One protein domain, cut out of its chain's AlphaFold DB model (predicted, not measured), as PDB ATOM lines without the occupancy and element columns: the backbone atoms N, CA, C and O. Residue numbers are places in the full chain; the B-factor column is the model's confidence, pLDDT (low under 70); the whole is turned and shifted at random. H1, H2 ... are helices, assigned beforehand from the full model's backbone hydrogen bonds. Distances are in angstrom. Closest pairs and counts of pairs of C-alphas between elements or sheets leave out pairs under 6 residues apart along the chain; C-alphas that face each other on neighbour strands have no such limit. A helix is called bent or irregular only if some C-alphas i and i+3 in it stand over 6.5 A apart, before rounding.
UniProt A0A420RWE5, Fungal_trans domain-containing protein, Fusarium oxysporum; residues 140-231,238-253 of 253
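This is residues 140 to 231 and 238 to 253 of the 253 residues of the protein "Fungal_trans domain-containing protein" of Fusarium oxysporum (UniProt A0A420RWE5). A helical hairpin of H2 and H3 runs along the longest axis of this domain, and residues 197 to 204, of which 203 and 204 belong to H3, stick out at one end, while H1 and the beginning of H5 lie toward the other end. H5 lies side by side with the first part of H2, while the unnamed stretch 150 to 177 runs out and folds back on the other side of H2, away from H5; H1 and H4 are small helices at the margins. The printed part has 108 residues with five named helices, H1 to H5 in order, and no named strand, an all helix class. It is compact, with a radius of gyration of the C-alphas of 15.1 A and spans of 49 by 33 by 21 A.

The longest helix, H2, covers residues 178 to 196 and 26.9 A, beginning at C-alpha 178 (-25.879, -35.127, -1.645). H3 covers residues 203 to 219 and 24.5 A. H5 covers residues 238 to 252 and 24.1 A, ending at C-alpha 252 (-24.536, -44.310, 8.552); it is irregular, with C-alphas 238 and 241 8.2 A apart. H1 is residues 145 to 149, 5.9 A, and H4 residues 226 to 229, 5.2 A.

H2 and H3 touch as a helical hairpin, at a shallow tilt of 10 degrees, opposite ways; their closest C-alphas, of Ala 192 and Ile 209, are 6.5 A apart. With residues 178 to 185 alone, H2 touches H5 at a shallow tilt of 19 degrees, the same way; the closest C-alphas, of Glu 178 and Trp 245, are 5.8 A apart. H4 and H5 only just touch, with 3 pairs of C-alphas within 8 A, the closest those of Leu 226 and Ile 247 at 7.5 A; H5 takes part with residues 246 to 250 alone. H3 and H5 are apart, and H1 touches no helix. Every O i to N i+4 pair is within hydrogen-bond range in H1, H2 and H3, and 9 of 11 are in H5; H4 is too short for one.

The C-alphas farthest apart, of Ala 150 and Asn 200, are 49.4 A apart. The link from H1 to H2 is long, 28 residues. Residues 232 to 237 are not printed, and C-alphas 231 and 238 are 16.1 A apart across this cut. Confidence is under 70 at residues 227 to 231 and 238 to 242.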
ATOM      1  N   LYS A 140     -13.310 -26.176   0.551       97.38
ATOM      2  CA  LYS A 140     -14.775 -26.144   0.547       97.38
ATOM      3  C   LYS A 140     -15.329 -27.489   0.086       97.38
ATOM      4  O   LYS A 140     -14.729 -28.164  -0.755       97.38
ATOM      5  N   LEU A 141     -16.488 -27.870   0.616       97.94
ATOM      6  CA  LEU A 141     -17.226 -29.054   0.176       97.94
ATOM      7  C   LEU A 141     -17.534 -28.966  -1.330       97.94
ATOM      8  O   LEU A 141     -17.812 -27.864  -1.822       97.94
ATOM      9  N   PRO A 142     -17.496 -30.089  -2.068       97.00
ATOM     10  CA  PRO A 142     -17.775 -30.082  -3.496       97.00
ATOM     11  C   PRO A 142     -19.245 -29.734  -3.744       97.00
ATOM     12  O   PRO A 142     -20.118 -30.084  -2.946       97.00
ATOM     13  N   VAL A 143     -19.522 -29.045  -4.847       95.81
ATOM     14  CA  VAL A 143     -20.895 -28.749  -5.284       95.81
ATOM     15  C   VAL A 143     -21.414 -29.844  -6.222       95.81
ATOM     16  O   VAL A 143     -20.698 -30.786  -6.564       95.81
ATOM     17  N   SER A 144     -22.656 -29.718  -6.688       94.25
ATOM     18  CA  SER A 144     -23.235 -30.687  -7.626       94.25
ATOM     19  C   SER A 144     -22.509 -30.749  -8.968       94.25
ATOM     20  O   SER A 144     -22.032 -29.738  -9.492       94.25
ATOM     21  N   ASP A 145     -22.456 -31.946  -9.562       93.19
ATOM     22  CA  ASP A 145     -21.922 -32.157 -10.920       93.19
ATOM     23  C   ASP A 145     -22.653 -31.289 -11.948       93.19
ATOM     24  O   ASP A 145     -22.029 -30.712 -12.835       93.19
ATOM     25  N   LYS A 146     -23.972 -31.128 -11.783       92.25
ATOM     26  CA  LYS A 146     -24.796 -30.267 -12.636       92.25
ATOM     27  C   LYS A 146     -24.269 -28.832 -12.658       92.25
ATOM     28  O   LYS A 146     -24.114 -28.266 -13.734       92.25
ATOM     29  N   ASN A 147     -24.014 -28.250 -11.487       93.12
ATOM     30  CA  ASN A 147     -23.547 -26.868 -11.394       93.12
ATOM     31  C   ASN A 147     -22.096 -26.745 -11.861       93.12
ATOM     32  O   ASN A 147     -21.767 -25.810 -12.582       93.12
ATOM     33  N   TRP A 148     -21.245 -27.715 -11.518       94.44
ATOM     34  CA  TRP A 148     -19.847 -27.714 -11.940       94.44
ATOM     35  C   TRP A 148     -19.684 -27.812 -13.463       94.44
ATOM     36  O   TRP A 148     -18.976 -26.999 -14.054       94.44
ATOM     37  N   PHE A 149     -20.376 -28.751 -14.116       92.88
ATOM     38  CA  PHE A 149     -20.321 -28.908 -15.574       92.88
ATOM     39  C   PHE A 149     -20.970 -27.749 -16.333       92.88
ATOM     40  O   PHE A 149     -20.579 -27.477 -17.466       92.88
ATOM     41  N   ALA A 150     -21.940 -27.067 -15.724       93.50
ATOM     42  CA  ALA A 150     -22.565 -25.874 -16.288       93.50
ATOM     43  C   ALA A 150     -21.777 -24.578 -16.016       93.50
ATOM     44  O   ALA A 150     -22.259 -23.509 -16.380       93.50
ATOM     45  N   ASP A 151     -20.616 -24.662 -15.354       91.62
ATOM     46  CA  ASP A 151     -19.836 -23.508 -14.882       91.62
ATOM     47  C   ASP A 151     -20.671 -22.515 -14.042       91.62
ATOM     48  O   ASP A 151     -20.484 -21.299 -14.057       91.62
ATOM     49  N   MET A 152     -21.653 -23.044 -13.306       93.06
ATOM     50  CA  MET A 152     -22.545 -22.271 -12.454       93.06
ATOM     51  C   MET A 152     -21.990 -22.196 -11.036       93.06
ATOM     52  O   MET A 152     -22.092 -23.158 -10.268       93.06
ATOM     53  N   PHE A 153     -21.471 -21.024 -10.673       93.19
ATOM     54  CA  PHE A 153     -21.001 -20.757  -9.320       93.19
ATOM     55  C   PHE A 153     -22.089 -21.040  -8.277       93.19
ATOM     56  O   PHE A 153     -23.195 -20.503  -8.338       93.19
ATOM     57  N   VAL A 154     -21.727 -21.836  -7.273       94.69
ATOM     58  CA  VAL A 154     -22.494 -22.007  -6.039       94.69
ATOM     59  C   VAL A 154     -21.541 -21.855  -4.868       94.69
ATOM     60  O   VAL A 154     -20.462 -22.454  -4.842       94.69
ATOM     61  N   GLU A 155     -21.933 -21.030  -3.903       94.81
ATOM     62  CA  GLU A 155     -21.177 -20.889  -2.671       94.81
ATOM     63  C   GLU A 155     -21.242 -22.185  -1.856       94.81
ATOM     64  O   GLU A 155     -22.291 -22.812  -1.715       94.81
ATOM     65  N   SER A 156     -20.087 -22.581  -1.330       96.12
ATOM     66  CA  SER A 156     -19.911 -23.768  -0.504       96.12
ATOM     67  C   SER A 156     -19.088 -23.425   0.738       96.12
ATOM     68  O   SER A 156     -18.434 -22.374   0.794       96.12
ATOM     69  N   SER A 157     -19.114 -24.325   1.715       95.44
ATOM     70  CA  SER A 157     -18.559 -24.132   3.054       95.44
ATOM     71  C   SER A 157     -17.384 -25.072   3.326       95.44
ATOM     72  O   SER A 157     -17.301 -26.159   2.751       95.44
ATOM     73  N   ILE A 158     -16.470 -24.644   4.195       95.38
ATOM     74  CA  ILE A 158     -15.415 -25.490   4.770       95.38
ATOM     75  C   ILE A 158     -15.997 -26.118   6.041       95.38
ATOM     76  O   ILE A 158     -16.672 -25.431   6.808       95.38
ATOM     77  N   ILE A 159     -15.754 -27.411   6.271       94.56
ATOM     78  CA  ILE A 159     -16.201 -28.063   7.510       94.56
ATOM     79  C   ILE A 159     -15.503 -27.395   8.695       94.56
ATOM     80  O   ILE A 159     -14.276 -27.315   8.725       94.56
ATOM     81  N   ASN A 160     -16.280 -26.929   9.675       88.88
ATOM     82  CA  ASN A 160     -15.710 -26.372  10.897       88.88
ATOM     83  C   ASN A 160     -14.933 -27.474  11.646       88.88
ATOM     84  O   ASN A 160     -15.519 -28.523  11.926       88.88
ATOM     85  N   PRO A 161     -13.646 -27.263  11.973       86.19
ATOM     86  CA  PRO A 161     -12.854 -28.263  12.675       86.19
ATOM     87  C   PRO A 161     -13.362 -28.540  14.096       86.19
ATOM     88  O   PRO A 161     -13.121 -29.629  14.612       86.19
ATOM     89  N   ASP A 162     -14.081 -27.595  14.716       85.81
ATOM     90  CA  ASP A 162     -14.728 -27.783  16.014       85.81
ATOM     91  C   ASP A 162     -15.940 -28.732  15.891       85.81
ATOM     92  O   ASP A 162     -16.967 -28.348  15.310       85.81
ATOM     93  N   PRO A 163     -15.877 -29.941  16.487       76.00
ATOM     94  CA  PRO A 163     -16.946 -30.930  16.397       76.00
ATOM     95  C   PRO A 163     -18.294 -30.432  16.926       76.00
ATOM     96  O   PRO A 163     -19.338 -30.858  16.441       76.00
ATOM     97  N   VAL A 164     -18.303 -29.527  17.910       81.81
ATOM     98  CA  VAL A 164     -19.547 -29.029  18.528       81.81
ATOM     99  C   VAL A 164     -20.324 -28.127  17.569       81.81
ATOM    100  O   VAL A 164     -21.549 -28.012  17.658       81.81
ATOM    101  N   HIS A 165     -19.617 -27.512  16.627       85.00
ATOM    102  CA  HIS A 165     -20.151 -26.531  15.694       85.00
ATOM    103  C   HIS A 165     -20.217 -27.066  14.259       85.00
ATOM    104  O   HIS A 165     -20.958 -26.539  13.440       85.00
ATOM    105  N   SER A 166     -19.536 -28.157  13.934       88.88
ATOM    106  CA  SER A 166     -19.469 -28.686  12.570       88.88
ATOM    107  C   SER A 166     -20.829 -29.076  11.960       88.88
ATOM    108  O   SER A 166     -20.982 -29.017  10.740       88.88
ATOM    109  N   TRP A 167     -21.851 -29.402  12.761       89.75
ATOM    110  CA  TRP A 167     -23.189 -29.782  12.269       89.75
ATOM    111  C   TRP A 167     -23.927 -28.681  11.496       89.75
ATOM    112  O   TRP A 167     -24.758 -29.007  10.652       89.75
ATOM    113  N   HIS A 168     -23.638 -27.393  11.724       91.44
ATOM    114  CA  HIS A 168     -24.319 -26.309  11.000       91.44
ATOM    115  C   HIS A 168     -23.674 -25.969   9.647       91.44
ATOM    116  O   HIS A 168     -24.201 -25.111   8.941       91.44
ATOM    117  N   THR A 169     -22.576 -26.639   9.264       94.00
ATOM    118  CA  THR A 169     -21.773 -26.341   8.057       94.00
ATOM    119  C   THR A 169     -22.618 -26.140   6.795       94.00
ATOM    120  O   THR A 169     -22.325 -25.251   5.998       94.00
ATOM    121  N   LEU A 170     -23.666 -26.953   6.615       95.38
ATOM    122  CA  LEU A 170     -24.546 -26.908   5.445       95.38
ATOM    123  C   LEU A 170     -25.925 -26.295   5.719       95.38
ATOM    124  O   LEU A 170     -26.708 -26.178   4.788       95.38
ATOM    125  N   ARG A 171     -26.247 -25.869   6.949       93.19
ATOM    126  CA  ARG A 171     -27.603 -25.409   7.310       93.19
ATOM    127  C   ARG A 171     -28.091 -24.246   6.444       93.19
ATOM    128  O   ARG A 171     -29.176 -24.315   5.881       93.19
ATOM    129  N   ASP A 172     -27.274 -23.204   6.346       91.06
ATOM    130  CA  ASP A 172     -27.586 -21.965   5.624       91.06
ATOM    131  C   ASP A 172     -26.702 -21.817   4.368       91.06
ATOM    132  O   ASP A 172     -26.511 -20.728   3.831       91.06
ATOM    133  N   CYS A 173     -26.128 -22.931   3.903       94.56
ATOM    134  CA  CYS A 173     -25.242 -22.976   2.748       94.56
ATOM    135  C   CYS A 173     -26.055 -23.160   1.454       94.56
ATOM    136  O   CYS A 173     -26.896 -24.061   1.395       94.56
ATOM    137  N   PRO A 174     -25.793 -22.399   0.373       95.44
ATOM    138  CA  PRO A 174     -26.427 -22.648  -0.925       95.44
ATOM    139  C   PRO A 174     -26.111 -24.037  -1.502       95.44
ATOM    140  O   PRO A 174     -26.905 -24.593  -2.263       95.44
ATOM    141  N   ASN A 175     -24.960 -24.613  -1.142       96.31
ATOM    142  CA  ASN A 175     -24.616 -25.983  -1.494       96.31
ATOM    143  C   ASN A 175     -25.397 -26.987  -0.633       96.31
ATOM    144  O   ASN A 175     -25.107 -27.158   0.545       96.31
ATOM    145  N   GLN A 176     -26.351 -27.679  -1.252       94.31
ATOM    146  CA  GLN A 176     -27.162 -28.741  -0.643       94.31
ATOM    147  C   GLN A 176     -26.953 -30.097  -1.334       94.31
ATOM    148  O   GLN A 176     -27.842 -30.949  -1.318       94.31
ATOM    149  N   ASP A 177     -25.808 -30.275  -1.996       94.12
ATOM    150  CA  ASP A 177     -25.502 -31.483  -2.761       94.12
ATOM    151  C   ASP A 177     -25.391 -32.728  -1.870       94.12
ATOM    152  O   ASP A 177     -24.854 -32.682  -0.758       94.12
ATOM    153  N   GLU A 178     -25.865 -33.864  -2.377       93.69
ATOM    154  CA  GLU A 178     -25.879 -35.127  -1.645       93.69
ATOM    155  C   GLU A 178     -24.469 -35.595  -1.261       93.69
ATOM    156  O   GLU A 178     -24.279 -36.134  -0.166       93.69
ATOM    157  N   ARG A 179     -23.456 -35.327  -2.100       94.50
ATOM    158  CA  ARG A 179     -22.059 -35.648  -1.781       94.50
ATOM    159  C   ARG A 179     -21.519 -34.761  -0.660       94.50
ATOM    160  O   ARG A 179     -20.760 -35.245   0.175       94.50
ATOM    161  N   ALA A 180     -21.907 -33.486  -0.609       96.62
ATOM    162  CA  ALA A 180     -21.480 -32.575   0.452       96.62
ATOM    163  C   ALA A 180     -22.005 -33.027   1.825       96.62
ATOM    164  O   ALA A 180     -21.237 -33.096   2.786       96.62
ATOM    165  N   TRP A 181     -23.286 -33.403   1.899       96.19
ATOM    166  CA  TRP A 181     -23.892 -33.972   3.107       96.19
ATOM    167  C   TRP A 181     -23.224 -35.294   3.515       96.19
ATOM    168  O   TRP A 181     -22.863 -35.474   4.678       96.19
ATOM    169  N   PHE A 182     -22.955 -36.181   2.552       95.62
ATOM    170  CA  PHE A 182     -22.245 -37.440   2.795       95.62
ATOM    171  C   PHE A 182     -20.839 -37.238   3.387       95.62
ATOM    172  O   PHE A 182     -20.453 -37.910   4.345       95.62
ATOM    173  N   LEU A 183     -20.067 -36.294   2.850       96.19
ATOM    174  CA  LEU A 183     -18.742 -35.966   3.383       96.19
ATOM    175  C   LEU A 183     -18.826 -35.411   4.811       96.19
ATOM    176  O   LEU A 183     -17.987 -35.741   5.651       96.19
ATOM    177  N   LEU A 184     -19.864 -34.623   5.106       95.56
ATOM    178  CA  LEU A 184     -20.082 -34.056   6.433       95.56
ATOM    179  C   LEU A 184     -20.385 -35.132   7.490       95.56
ATOM    180  O   LEU A 184     -19.776 -35.111   8.560       95.56
ATOM    181  N   ILE A 185     -21.259 -36.107   7.202       94.25
ATOM    182  CA  ILE A 185     -21.508 -37.204   8.155       94.25
ATOM    183  C   ILE A 185     -20.280 -38.100   8.332       94.25
ATOM    184  O   ILE A 185     -19.967 -38.471   9.462       94.25
ATOM    185  N   ASN A 186     -19.521 -38.377   7.262       93.94
ATOM    186  CA  ASN A 186     -18.259 -39.113   7.382       93.94
ATOM    187  C   ASN A 186     -17.276 -38.408   8.314       93.94
ATOM    188  O   ASN A 186     -16.625 -39.065   9.121       93.94
ATOM    189  N   TYR A 187     -17.193 -37.078   8.244       93.75
ATOM    190  CA  TYR A 187     -16.359 -36.293   9.150       93.75
ATOM    191  C   TYR A 187     -16.782 -36.479  10.622       93.75
ATOM    192  O   TYR A 187     -15.928 -36.625  11.506       93.75
ATOM    193  N   PHE A 188     -18.088 -36.528  10.912       91.94
ATOM    194  CA  PHE A 188     -18.587 -36.760  12.277       91.94
ATOM    195  C   PHE A 188     -18.334 -38.183  12.750       91.94
ATOM    196  O   PHE A 188     -17.874 -38.371  13.875       91.94
ATOM    197  N   LEU A 189     -18.590 -39.178  11.901       90.81
ATOM    198  CA  LEU A 189     -18.347 -40.581  12.233       90.81
ATOM    199  C   LEU A 189     -16.867 -40.864  12.462       90.81
ATOM    200  O   LEU A 189     -16.514 -41.604  13.374       90.81
ATOM    201  N   LEU A 190     -16.000 -40.224  11.691       90.06
ATOM    202  CA  LEU A 190     -14.565 -40.257  11.908       90.06
ATOM    203  C   LEU A 190     -14.169 -39.610  13.242       90.06
ATOM    204  O   LEU A 190     -13.375 -40.168  13.992       90.06
ATOM    205  N   THR A 191     -14.751 -38.457  13.575       89.19
ATOM    206  CA  THR A 191     -14.518 -37.808  14.874       89.19
ATOM    207  C   THR A 191     -14.980 -38.706  16.027       89.19
ATOM    208  O   THR A 191     -14.291 -38.827  17.040       89.19
ATOM    209  N   ALA A 192     -16.112 -39.392  15.853       89.00
ATOM    210  CA  ALA A 192     -16.616 -40.389  16.790       89.00
ATOM    211  C   ALA A 192     -15.679 -41.598  16.913       89.00
ATOM    212  O   ALA A 192     -15.416 -42.055  18.025       89.00
ATOM    213  N   HIS A 193     -15.164 -42.089  15.784       88.44
ATOM    214  CA  HIS A 193     -14.203 -43.181  15.731       88.44
ATOM    215  C   HIS A 193     -12.930 -42.827  16.506       88.44
ATOM    216  O   HIS A 193     -12.535 -43.587  17.387       88.44
ATOM    217  N   ASP A 194     -12.337 -41.660  16.253       86.81
ATOM    218  CA  ASP A 194     -11.116 -41.216  16.933       86.81
ATOM    219  C   ASP A 194     -11.311 -41.071  18.439       86.81
ATOM    220  O   ASP A 194     -10.466 -41.518  19.215       86.81
ATOM    221  N   LEU A 195     -12.443 -40.500  18.862       86.69
ATOM    222  CA  LEU A 195     -12.808 -40.415  20.276       86.69
ATOM    223  C   LEU A 195     -12.981 -41.813  20.892       86.69
ATOM    224  O   LEU A 195     -12.524 -42.056  22.005       86.69
ATOM    225  N   GLY A 196     -13.544 -42.764  20.146       85.38
ATOM    226  CA  GLY A 196     -13.656 -44.164  20.561       85.38
ATOM    227  C   GLY A 196     -12.316 -44.891  20.743       85.38
ATOM    228  O   GLY A 196     -12.258 -45.849  21.511       85.38
ATOM    229  N   GLN A 197     -11.240 -44.438  20.088       84.50
ATOM    230  CA  GLN A 197      -9.893 -45.010  20.240       84.50
ATOM    231  C   GLN A 197      -9.122 -44.437  21.446       84.50
ATOM    232  O   GLN A 197      -8.040 -44.927  21.781       84.50
ATOM    233  N   GLN A 198      -9.638 -43.398  22.113       86.06
ATOM    234  CA  GLN A 198      -8.964 -42.782  23.257       86.06
ATOM    235  C   GLN A 198      -9.135 -43.606  24.541       86.06
ATOM    236  O   GLN A 198     -10.211 -44.114  24.843       86.06
ATOM    237  N   GLN A 199      -8.077 -43.684  25.357       79.12
ATOM    238  CA  GLN A 199      -8.099 -44.447  26.616       79.12
ATOM    239  C   GLN A 199      -8.985 -43.814  27.706       79.12
ATOM    240  O   GLN A 199      -9.486 -44.530  28.568       79.12
ATOM    241  N   ASN A 200      -9.190 -42.490  27.676       83.62
ATOM    242  CA  ASN A 200      -9.874 -41.727  28.729       83.62
ATOM    243  C   ASN A 200     -11.055 -40.917  28.180       83.62
ATOM    244  O   ASN A 200     -11.080 -39.693  28.277       83.62
ATOM    245  N   LEU A 201     -12.035 -41.612  27.607       85.31
ATOM    246  CA  LEU A 201     -13.207 -40.979  27.011       85.31
ATOM    247  C   LEU A 201     -14.175 -40.448  28.081       85.31
ATOM    248  O   LEU A 201     -14.686 -41.200  28.921       85.31
ATOM    249  N   GLN A 202     -14.474 -39.152  28.042       88.38
ATOM    250  CA  GLN A 202     -15.419 -38.539  28.967       88.38
ATOM    251  C   GLN A 202     -16.856 -38.716  28.472       88.38
ATOM    252  O   GLN A 202     -17.175 -38.555  27.294       88.38
ATOM    253  N   ARG A 203     -17.794 -38.949  29.403       87.69
ATOM    254  CA  ARG A 203     -19.233 -39.015  29.070       87.69
ATOM    255  C   ARG A 203     -19.737 -37.760  28.352       87.69
ATOM    256  O   ARG A 203     -20.666 -37.860  27.557       87.69
ATOM    257  N   LYS A 204     -19.143 -36.601  28.647       89.56
ATOM    258  CA  LYS A 204     -19.485 -35.321  28.022       89.56
ATOM    259  C   LYS A 204     -19.175 -35.325  26.520       89.56
ATOM    260  O   LYS A 204     -20.054 -34.977  25.744       89.56
ATOM    261  N   GLU A 205     -18.004 -35.816  26.121       87.94
ATOM    262  CA  GLU A 205     -17.567 -35.880  24.715       87.94
ATOM    263  C   GLU A 205     -18.474 -36.808  23.894       87.94
ATOM    264  O   GLU A 205     -18.934 -36.460  22.808       87.94
ATOM    265  N   ILE A 206     -18.851 -37.960  24.465       88.44
ATOM    266  CA  ILE A 206     -19.821 -38.877  23.842       88.44
ATOM    267  C   ILE A 206     -21.174 -38.186  23.633       88.44
ATOM    268  O   ILE A 206     -21.812 -38.346  22.591       88.44
ATOM    269  N   GLN A 207     -21.652 -37.445  24.637       91.44
ATOM    270  CA  GLN A 207     -22.921 -36.721  24.539       91.44
ATOM    271  C   GLN A 207     -22.862 -35.603  23.498       91.44
ATOM    272  O   GLN A 207     -23.865 -35.362  22.830       91.44
ATOM    273  N   GLU A 208     -21.721 -34.933  23.353       91.12
ATOM    274  CA  GLU A 208     -21.513 -33.897  22.341       91.12
ATOM    275  C   GLU A 208     -21.590 -34.481  20.932       91.12
ATOM    276  O   GLU A 208     -22.424 -34.023  20.153       91.12
ATOM    277  N   ILE A 209     -20.861 -35.561  20.633       90.69
ATOM    278  CA  ILE A 209     -20.961 -36.235  19.326       90.69
ATOM    279  C   ILE A 209     -22.400 -36.681  19.036       90.69
ATOM    280  O   ILE A 209     -22.918 -36.457  17.945       90.69
ATOM    281  N   LYS A 210     -23.081 -37.294  20.015       91.25
ATOM    282  CA  LYS A 210     -24.475 -37.737  19.837       91.25
ATOM    283  C   LYS A 210     -25.406 -36.575  19.498       91.25
ATOM    284  O   LYS A 210     -26.294 -36.734  18.661       91.25
ATOM    285  N   LYS A 211     -25.214 -35.414  20.134       92.94
ATOM    286  CA  LYS A 211     -25.967 -34.192  19.817       92.94
ATOM    287  C   LYS A 211     -25.666 -33.710  18.402       92.94
ATOM    288  O   LYS A 211     -26.609 -33.406  17.686       92.94
ATOM    289  N   VAL A 212     -24.399 -33.699  17.991       93.38
ATOM    290  CA  VAL A 212     -23.966 -33.303  16.638       93.38
ATOM    291  C   VAL A 212     -24.637 -34.179  15.580       93.38
ATOM    292  O   VAL A 212     -25.264 -33.643  14.669       93.38
ATOM    293  N   ILE A 213     -24.600 -35.506  15.745       93.38
ATOM    294  CA  ILE A 213     -25.270 -36.449  14.835       93.38
ATOM    295  C   ILE A 213     -26.790 -36.227  14.841       93.38
ATOM    296  O   ILE A 213     -27.394 -36.132  13.779       93.38
ATOM    297  N   SER A 214     -27.413 -36.047  16.011       94.06
ATOM    298  CA  SER A 214     -28.862 -35.783  16.099       94.06
ATOM    299  C   SER A 214     -29.255 -34.481  15.388       94.06
ATOM    300  O   SER A 214     -30.244 -34.441  14.659       94.06
ATOM    301  N   CYS A 215     -28.483 -33.407  15.577       94.19
ATOM    302  CA  CYS A 215     -28.703 -32.128  14.906       94.19
ATOM    303  C   CYS A 215     -28.515 -32.252  13.393       94.19
ATOM    304  O   CYS A 215     -29.324 -31.714  12.645       94.19
ATOM    305  N   TYR A 216     -27.496 -32.989  12.947       94.81
ATOM    306  CA  TYR A 216     -27.296 -33.300  11.535       94.81
ATOM    307  C   TYR A 216     -28.516 -34.012  10.939       94.81
ATOM    308  O   TYR A 216     -29.039 -33.559   9.925       94.81
ATOM    309  N   THR A 217     -29.024 -35.061  11.594       93.31
ATOM    310  CA  THR A 217     -30.210 -35.798  11.132       93.31
ATOM    311  C   THR A 217     -31.437 -34.895  11.023       93.31
ATOM    312  O   THR A 217     -32.190 -35.005  10.063       93.31
ATOM    313  N   LEU A 218     -31.629 -33.974  11.973       93.19
ATOM    314  CA  LEU A 218     -32.739 -33.013  11.947       93.19
ATOM    315  C   LEU A 218     -32.607 -31.952  10.845       93.19
ATOM    316  O   LEU A 218     -33.614 -31.376  10.439       93.19
ATOM    317  N   LEU A 219     -31.384 -31.664  10.397       93.94
ATOM    318  CA  LEU A 219     -31.115 -30.706   9.324       93.94
ATOM    319  C   LEU A 219     -31.152 -31.325   7.929       93.94
ATOM    320  O   LEU A 219     -31.135 -30.570   6.957       93.94
ATOM    321  N   LEU A 220     -31.180 -32.657   7.818       92.94
ATOM    322  CA  LEU A 220     -31.209 -33.312   6.520       92.94
ATOM    323  C   LEU A 220     -32.410 -32.815   5.702       92.94
ATOM    324  O   LEU A 220     -33.547 -32.861   6.182       92.94
ATOM    325  N   PRO A 221     -32.182 -32.354   4.460       90.56
ATOM    326  CA  PRO A 221     -33.272 -31.945   3.592       90.56
ATOM    327  C   PRO A 221     -34.270 -33.091   3.334       90.56
ATOM    328  O   PRO A 221     -33.868 -34.258   3.316       90.56
ATOM    329  N   PRO A 222     -35.553 -32.798   3.046       86.19
ATOM    330  CA  PRO A 222     -36.577 -33.827   2.843       86.19
ATOM    331  C   PRO A 222     -36.216 -34.871   1.778       86.19
ATOM    332  O   PRO A 222     -36.556 -36.039   1.928       86.19
ATOM    333  N   GLN A 223     -35.452 -34.491   0.743       84.44
ATOM    334  CA  GLN A 223     -35.017 -35.425  -0.303       84.44
ATOM    335  C   GLN A 223     -34.082 -36.550   0.180       84.44
ATOM    336  O   GLN A 223     -33.792 -37.457  -0.592       84.44
ATOM    337  N   PHE A 224     -33.588 -36.501   1.421       86.44
ATOM    338  CA  PHE A 224     -32.772 -37.569   2.008       86.44
ATOM    339  C   PHE A 224     -33.616 -38.643   2.715       86.44
ATOM    340  O   PHE A 224     -33.067 -39.664   3.136       86.44
ATOM    341  N   ASN A 225     -34.933 -38.439   2.836       81.81
ATOM    342  CA  ASN A 225     -35.847 -39.401   3.441       81.81
ATOM    343  C   ASN A 225     -36.188 -40.526   2.452       81.81
ATOM    344  O   ASN A 225     -37.069 -40.392   1.602       81.81
ATOM    345  N   LEU A 226     -35.526 -41.675   2.599       75.88
ATOM    346  CA  LEU A 226     -35.765 -42.839   1.739       75.88
ATOM    347  C   LEU A 226     -37.196 -43.385   1.849       75.88
ATOM    348  O   LEU A 226     -37.680 -43.987   0.895       75.88
ATOM    349  N   LEU A 227     -37.886 -43.182   2.979       65.62
ATOM    350  CA  LEU A 227     -39.231 -43.729   3.194       65.62
ATOM    351  C   LEU A 227     -40.287 -43.084   2.288       65.62
ATOM    352  O   LEU A 227     -41.276 -43.737   1.958       65.62
ATOM    353  N   GLU A 228     -40.077 -41.839   1.855       58.69
ATOM    354  CA  GLU A 228     -40.972 -41.146   0.917       58.69
ATOM    355  C   GLU A 228     -40.765 -41.614  -0.537       58.69
ATOM    356  O   GLU A 228     -41.715 -41.633  -1.323       58.69
ATOM    357  N   ASP A 229     -39.555 -42.075  -0.870       54.84
ATOM    358  CA  ASP A 229     -39.144 -42.497  -2.216       54.84
ATOM    359  C   ASP A 229     -39.214 -44.016  -2.464       54.84
ATOM    360  O   ASP A 229     -38.976 -44.475  -3.582       54.84
ATOM    361  N   LEU A 230     -39.613 -44.821  -1.471       53.19
ATOM    362  CA  LEU A 230     -39.887 -46.260  -1.647       53.19
ATOM    363  C   LEU A 230     -41.127 -46.548  -2.510       53.19
ATOM    364  O   LEU A 230     -41.475 -47.712  -2.722       53.19
ATOM    365  N   ASN A 231     -41.792 -45.517  -3.035       54.03
ATOM    366  CA  ASN A 231     -42.823 -45.679  -4.045       54.03
ATOM    367  C   ASN A 231     -42.147 -46.036  -5.387       54.03
ATOM    368  O   ASN A 231     -41.476 -45.189  -5.975       54.03
ATOM    369  N   ASN A 238     -32.546 -41.361 -13.981       50.75
ATOM    370  CA  ASN A 238     -31.548 -40.297 -14.166       50.75
ATOM    371  C   ASN A 238     -30.941 -39.748 -12.853       50.75
ATOM    372  O   ASN A 238     -30.178 -38.788 -12.913       50.75
ATOM    373  N   ARG A 239     -31.275 -40.305 -11.675       56.06
ATOM    374  CA  ARG A 239     -30.737 -39.873 -10.362       56.06
ATOM    375  C   ARG A 239     -29.894 -40.927  -9.629       56.06
ATOM    376  O   ARG A 239     -29.508 -40.699  -8.488       56.06
ATOM    377  N   VAL A 240     -29.595 -42.068 -10.255       61.34
ATOM    378  CA  VAL A 240     -28.995 -43.239  -9.578       61.34
ATOM    379  C   VAL A 240     -27.691 -42.912  -8.831       61.34
ATOM    380  O   VAL A 240     -27.493 -43.397  -7.723       61.34
ATOM    381  N   SER A 241     -26.825 -42.050  -9.376       63.22
ATOM    382  CA  SER A 241     -25.583 -41.639  -8.702       63.22
ATOM    383  C   SER A 241     -25.828 -40.851  -7.413       63.22
ATOM    384  O   SER A 241     -25.143 -41.088  -6.422       63.22
ATOM    385  N   ASN A 242     -26.814 -39.951  -7.406       67.69
ATOM    386  CA  ASN A 242     -27.159 -39.131  -6.240       67.69
ATOM    387  C   ASN A 242     -27.806 -39.978  -5.140       67.69
ATOM    388  O   ASN A 242     -27.533 -39.782  -3.957       67.69
ATOM    389  N   PHE A 243     -28.606 -40.972  -5.539       78.75
ATOM    390  CA  PHE A 243     -29.212 -41.920  -4.608       78.75
ATOM    391  C   PHE A 243     -28.173 -42.710  -3.814       78.75
ATOM    392  O   PHE A 243     -28.423 -43.003  -2.651       78.75
ATOM    393  N   ASN A 244     -27.002 -43.012  -4.385       86.00
ATOM    394  CA  ASN A 244     -25.962 -43.738  -3.652       86.00
ATOM    395  C   ASN A 244     -25.522 -42.978  -2.394       86.00
ATOM    396  O   ASN A 244     -25.427 -43.582  -1.329       86.00
ATOM    397  N   TRP A 245     -25.316 -41.660  -2.484       90.25
ATOM    398  CA  TRP A 245     -24.937 -40.853  -1.322       90.25
ATOM    399  C   TRP A 245     -26.051 -40.806  -0.278       90.25
ATOM    400  O   TRP A 245     -25.781 -41.012   0.901       90.25
ATOM    401  N   ILE A 246     -27.305 -40.634  -0.707       89.56
ATOM    402  CA  ILE A 246     -28.468 -40.644   0.195       89.56
ATOM    403  C   ILE A 246     -28.593 -41.995   0.912       89.56
ATOM    404  O   ILE A 246     -28.761 -42.034   2.130       89.56
ATOM    405  N   ILE A 247     -28.485 -43.104   0.175       88.12
ATOM    406  CA  ILE A 247     -28.559 -44.460   0.733       88.12
ATOM    407  C   ILE A 247     -27.469 -44.661   1.780       88.12
ATOM    408  O   ILE A 247     -27.760 -45.108   2.887       88.12
ATOM    409  N   VAL A 248     -26.226 -44.299   1.458       88.69
ATOM    410  CA  VAL A 248     -25.105 -44.495   2.380       88.69
ATOM    411  C   VAL A 248     -25.237 -43.607   3.620       88.69
ATOM    412  O   VAL A 248     -24.993 -44.098   4.718       88.69
ATOM    413  N   ILE A 249     -25.698 -42.357   3.487       92.44
ATOM    414  CA  ILE A 249     -26.002 -41.496   4.645       92.44
ATOM    415  C   ILE A 249     -27.019 -42.173   5.569       92.44
ATOM    416  O   ILE A 249     -26.811 -42.205   6.774       92.44
ATOM    417  N   ASN A 250     -28.092 -42.748   5.023       89.94
ATOM    418  CA  ASN A 250     -29.111 -43.423   5.830       89.94
ATOM    419  C   ASN A 250     -28.603 -44.719   6.489       89.94
ATOM    420  O   ASN A 250     -29.112 -45.093   7.536       89.94
ATOM    421  N   ILE A 251     -27.611 -45.404   5.906       89.12
ATOM    422  CA  ILE A 251     -26.942 -46.559   6.540       89.12
ATOM    423  C   ILE A 251     -26.023 -46.109   7.690       89.12
ATOM    424  O   ILE A 251     -25.775 -46.871   8.622       89.12
ATOM    425  N   MET A 252     -25.483 -44.894   7.598       88.69
ATOM    426  CA  MET A 252     -24.536 -44.310   8.552       88.69
ATOM    427  C   MET A 252     -25.190 -43.707   9.805       88.69
ATOM    428  O   MET A 252     -24.487 -43.513  10.799       88.69
ATOM    429  N   LEU A 253     -26.484 -43.380   9.747       87.88
ATOM    430  CA  LEU A 253     -27.276 -42.825  10.853       87.88
ATOM    431  C   LEU A 253     -27.913 -43.923  11.712       87.88
ATOM    432  O   LEU A 253     -27.921 -43.740  12.951       87.88
TER     433      LEU A 253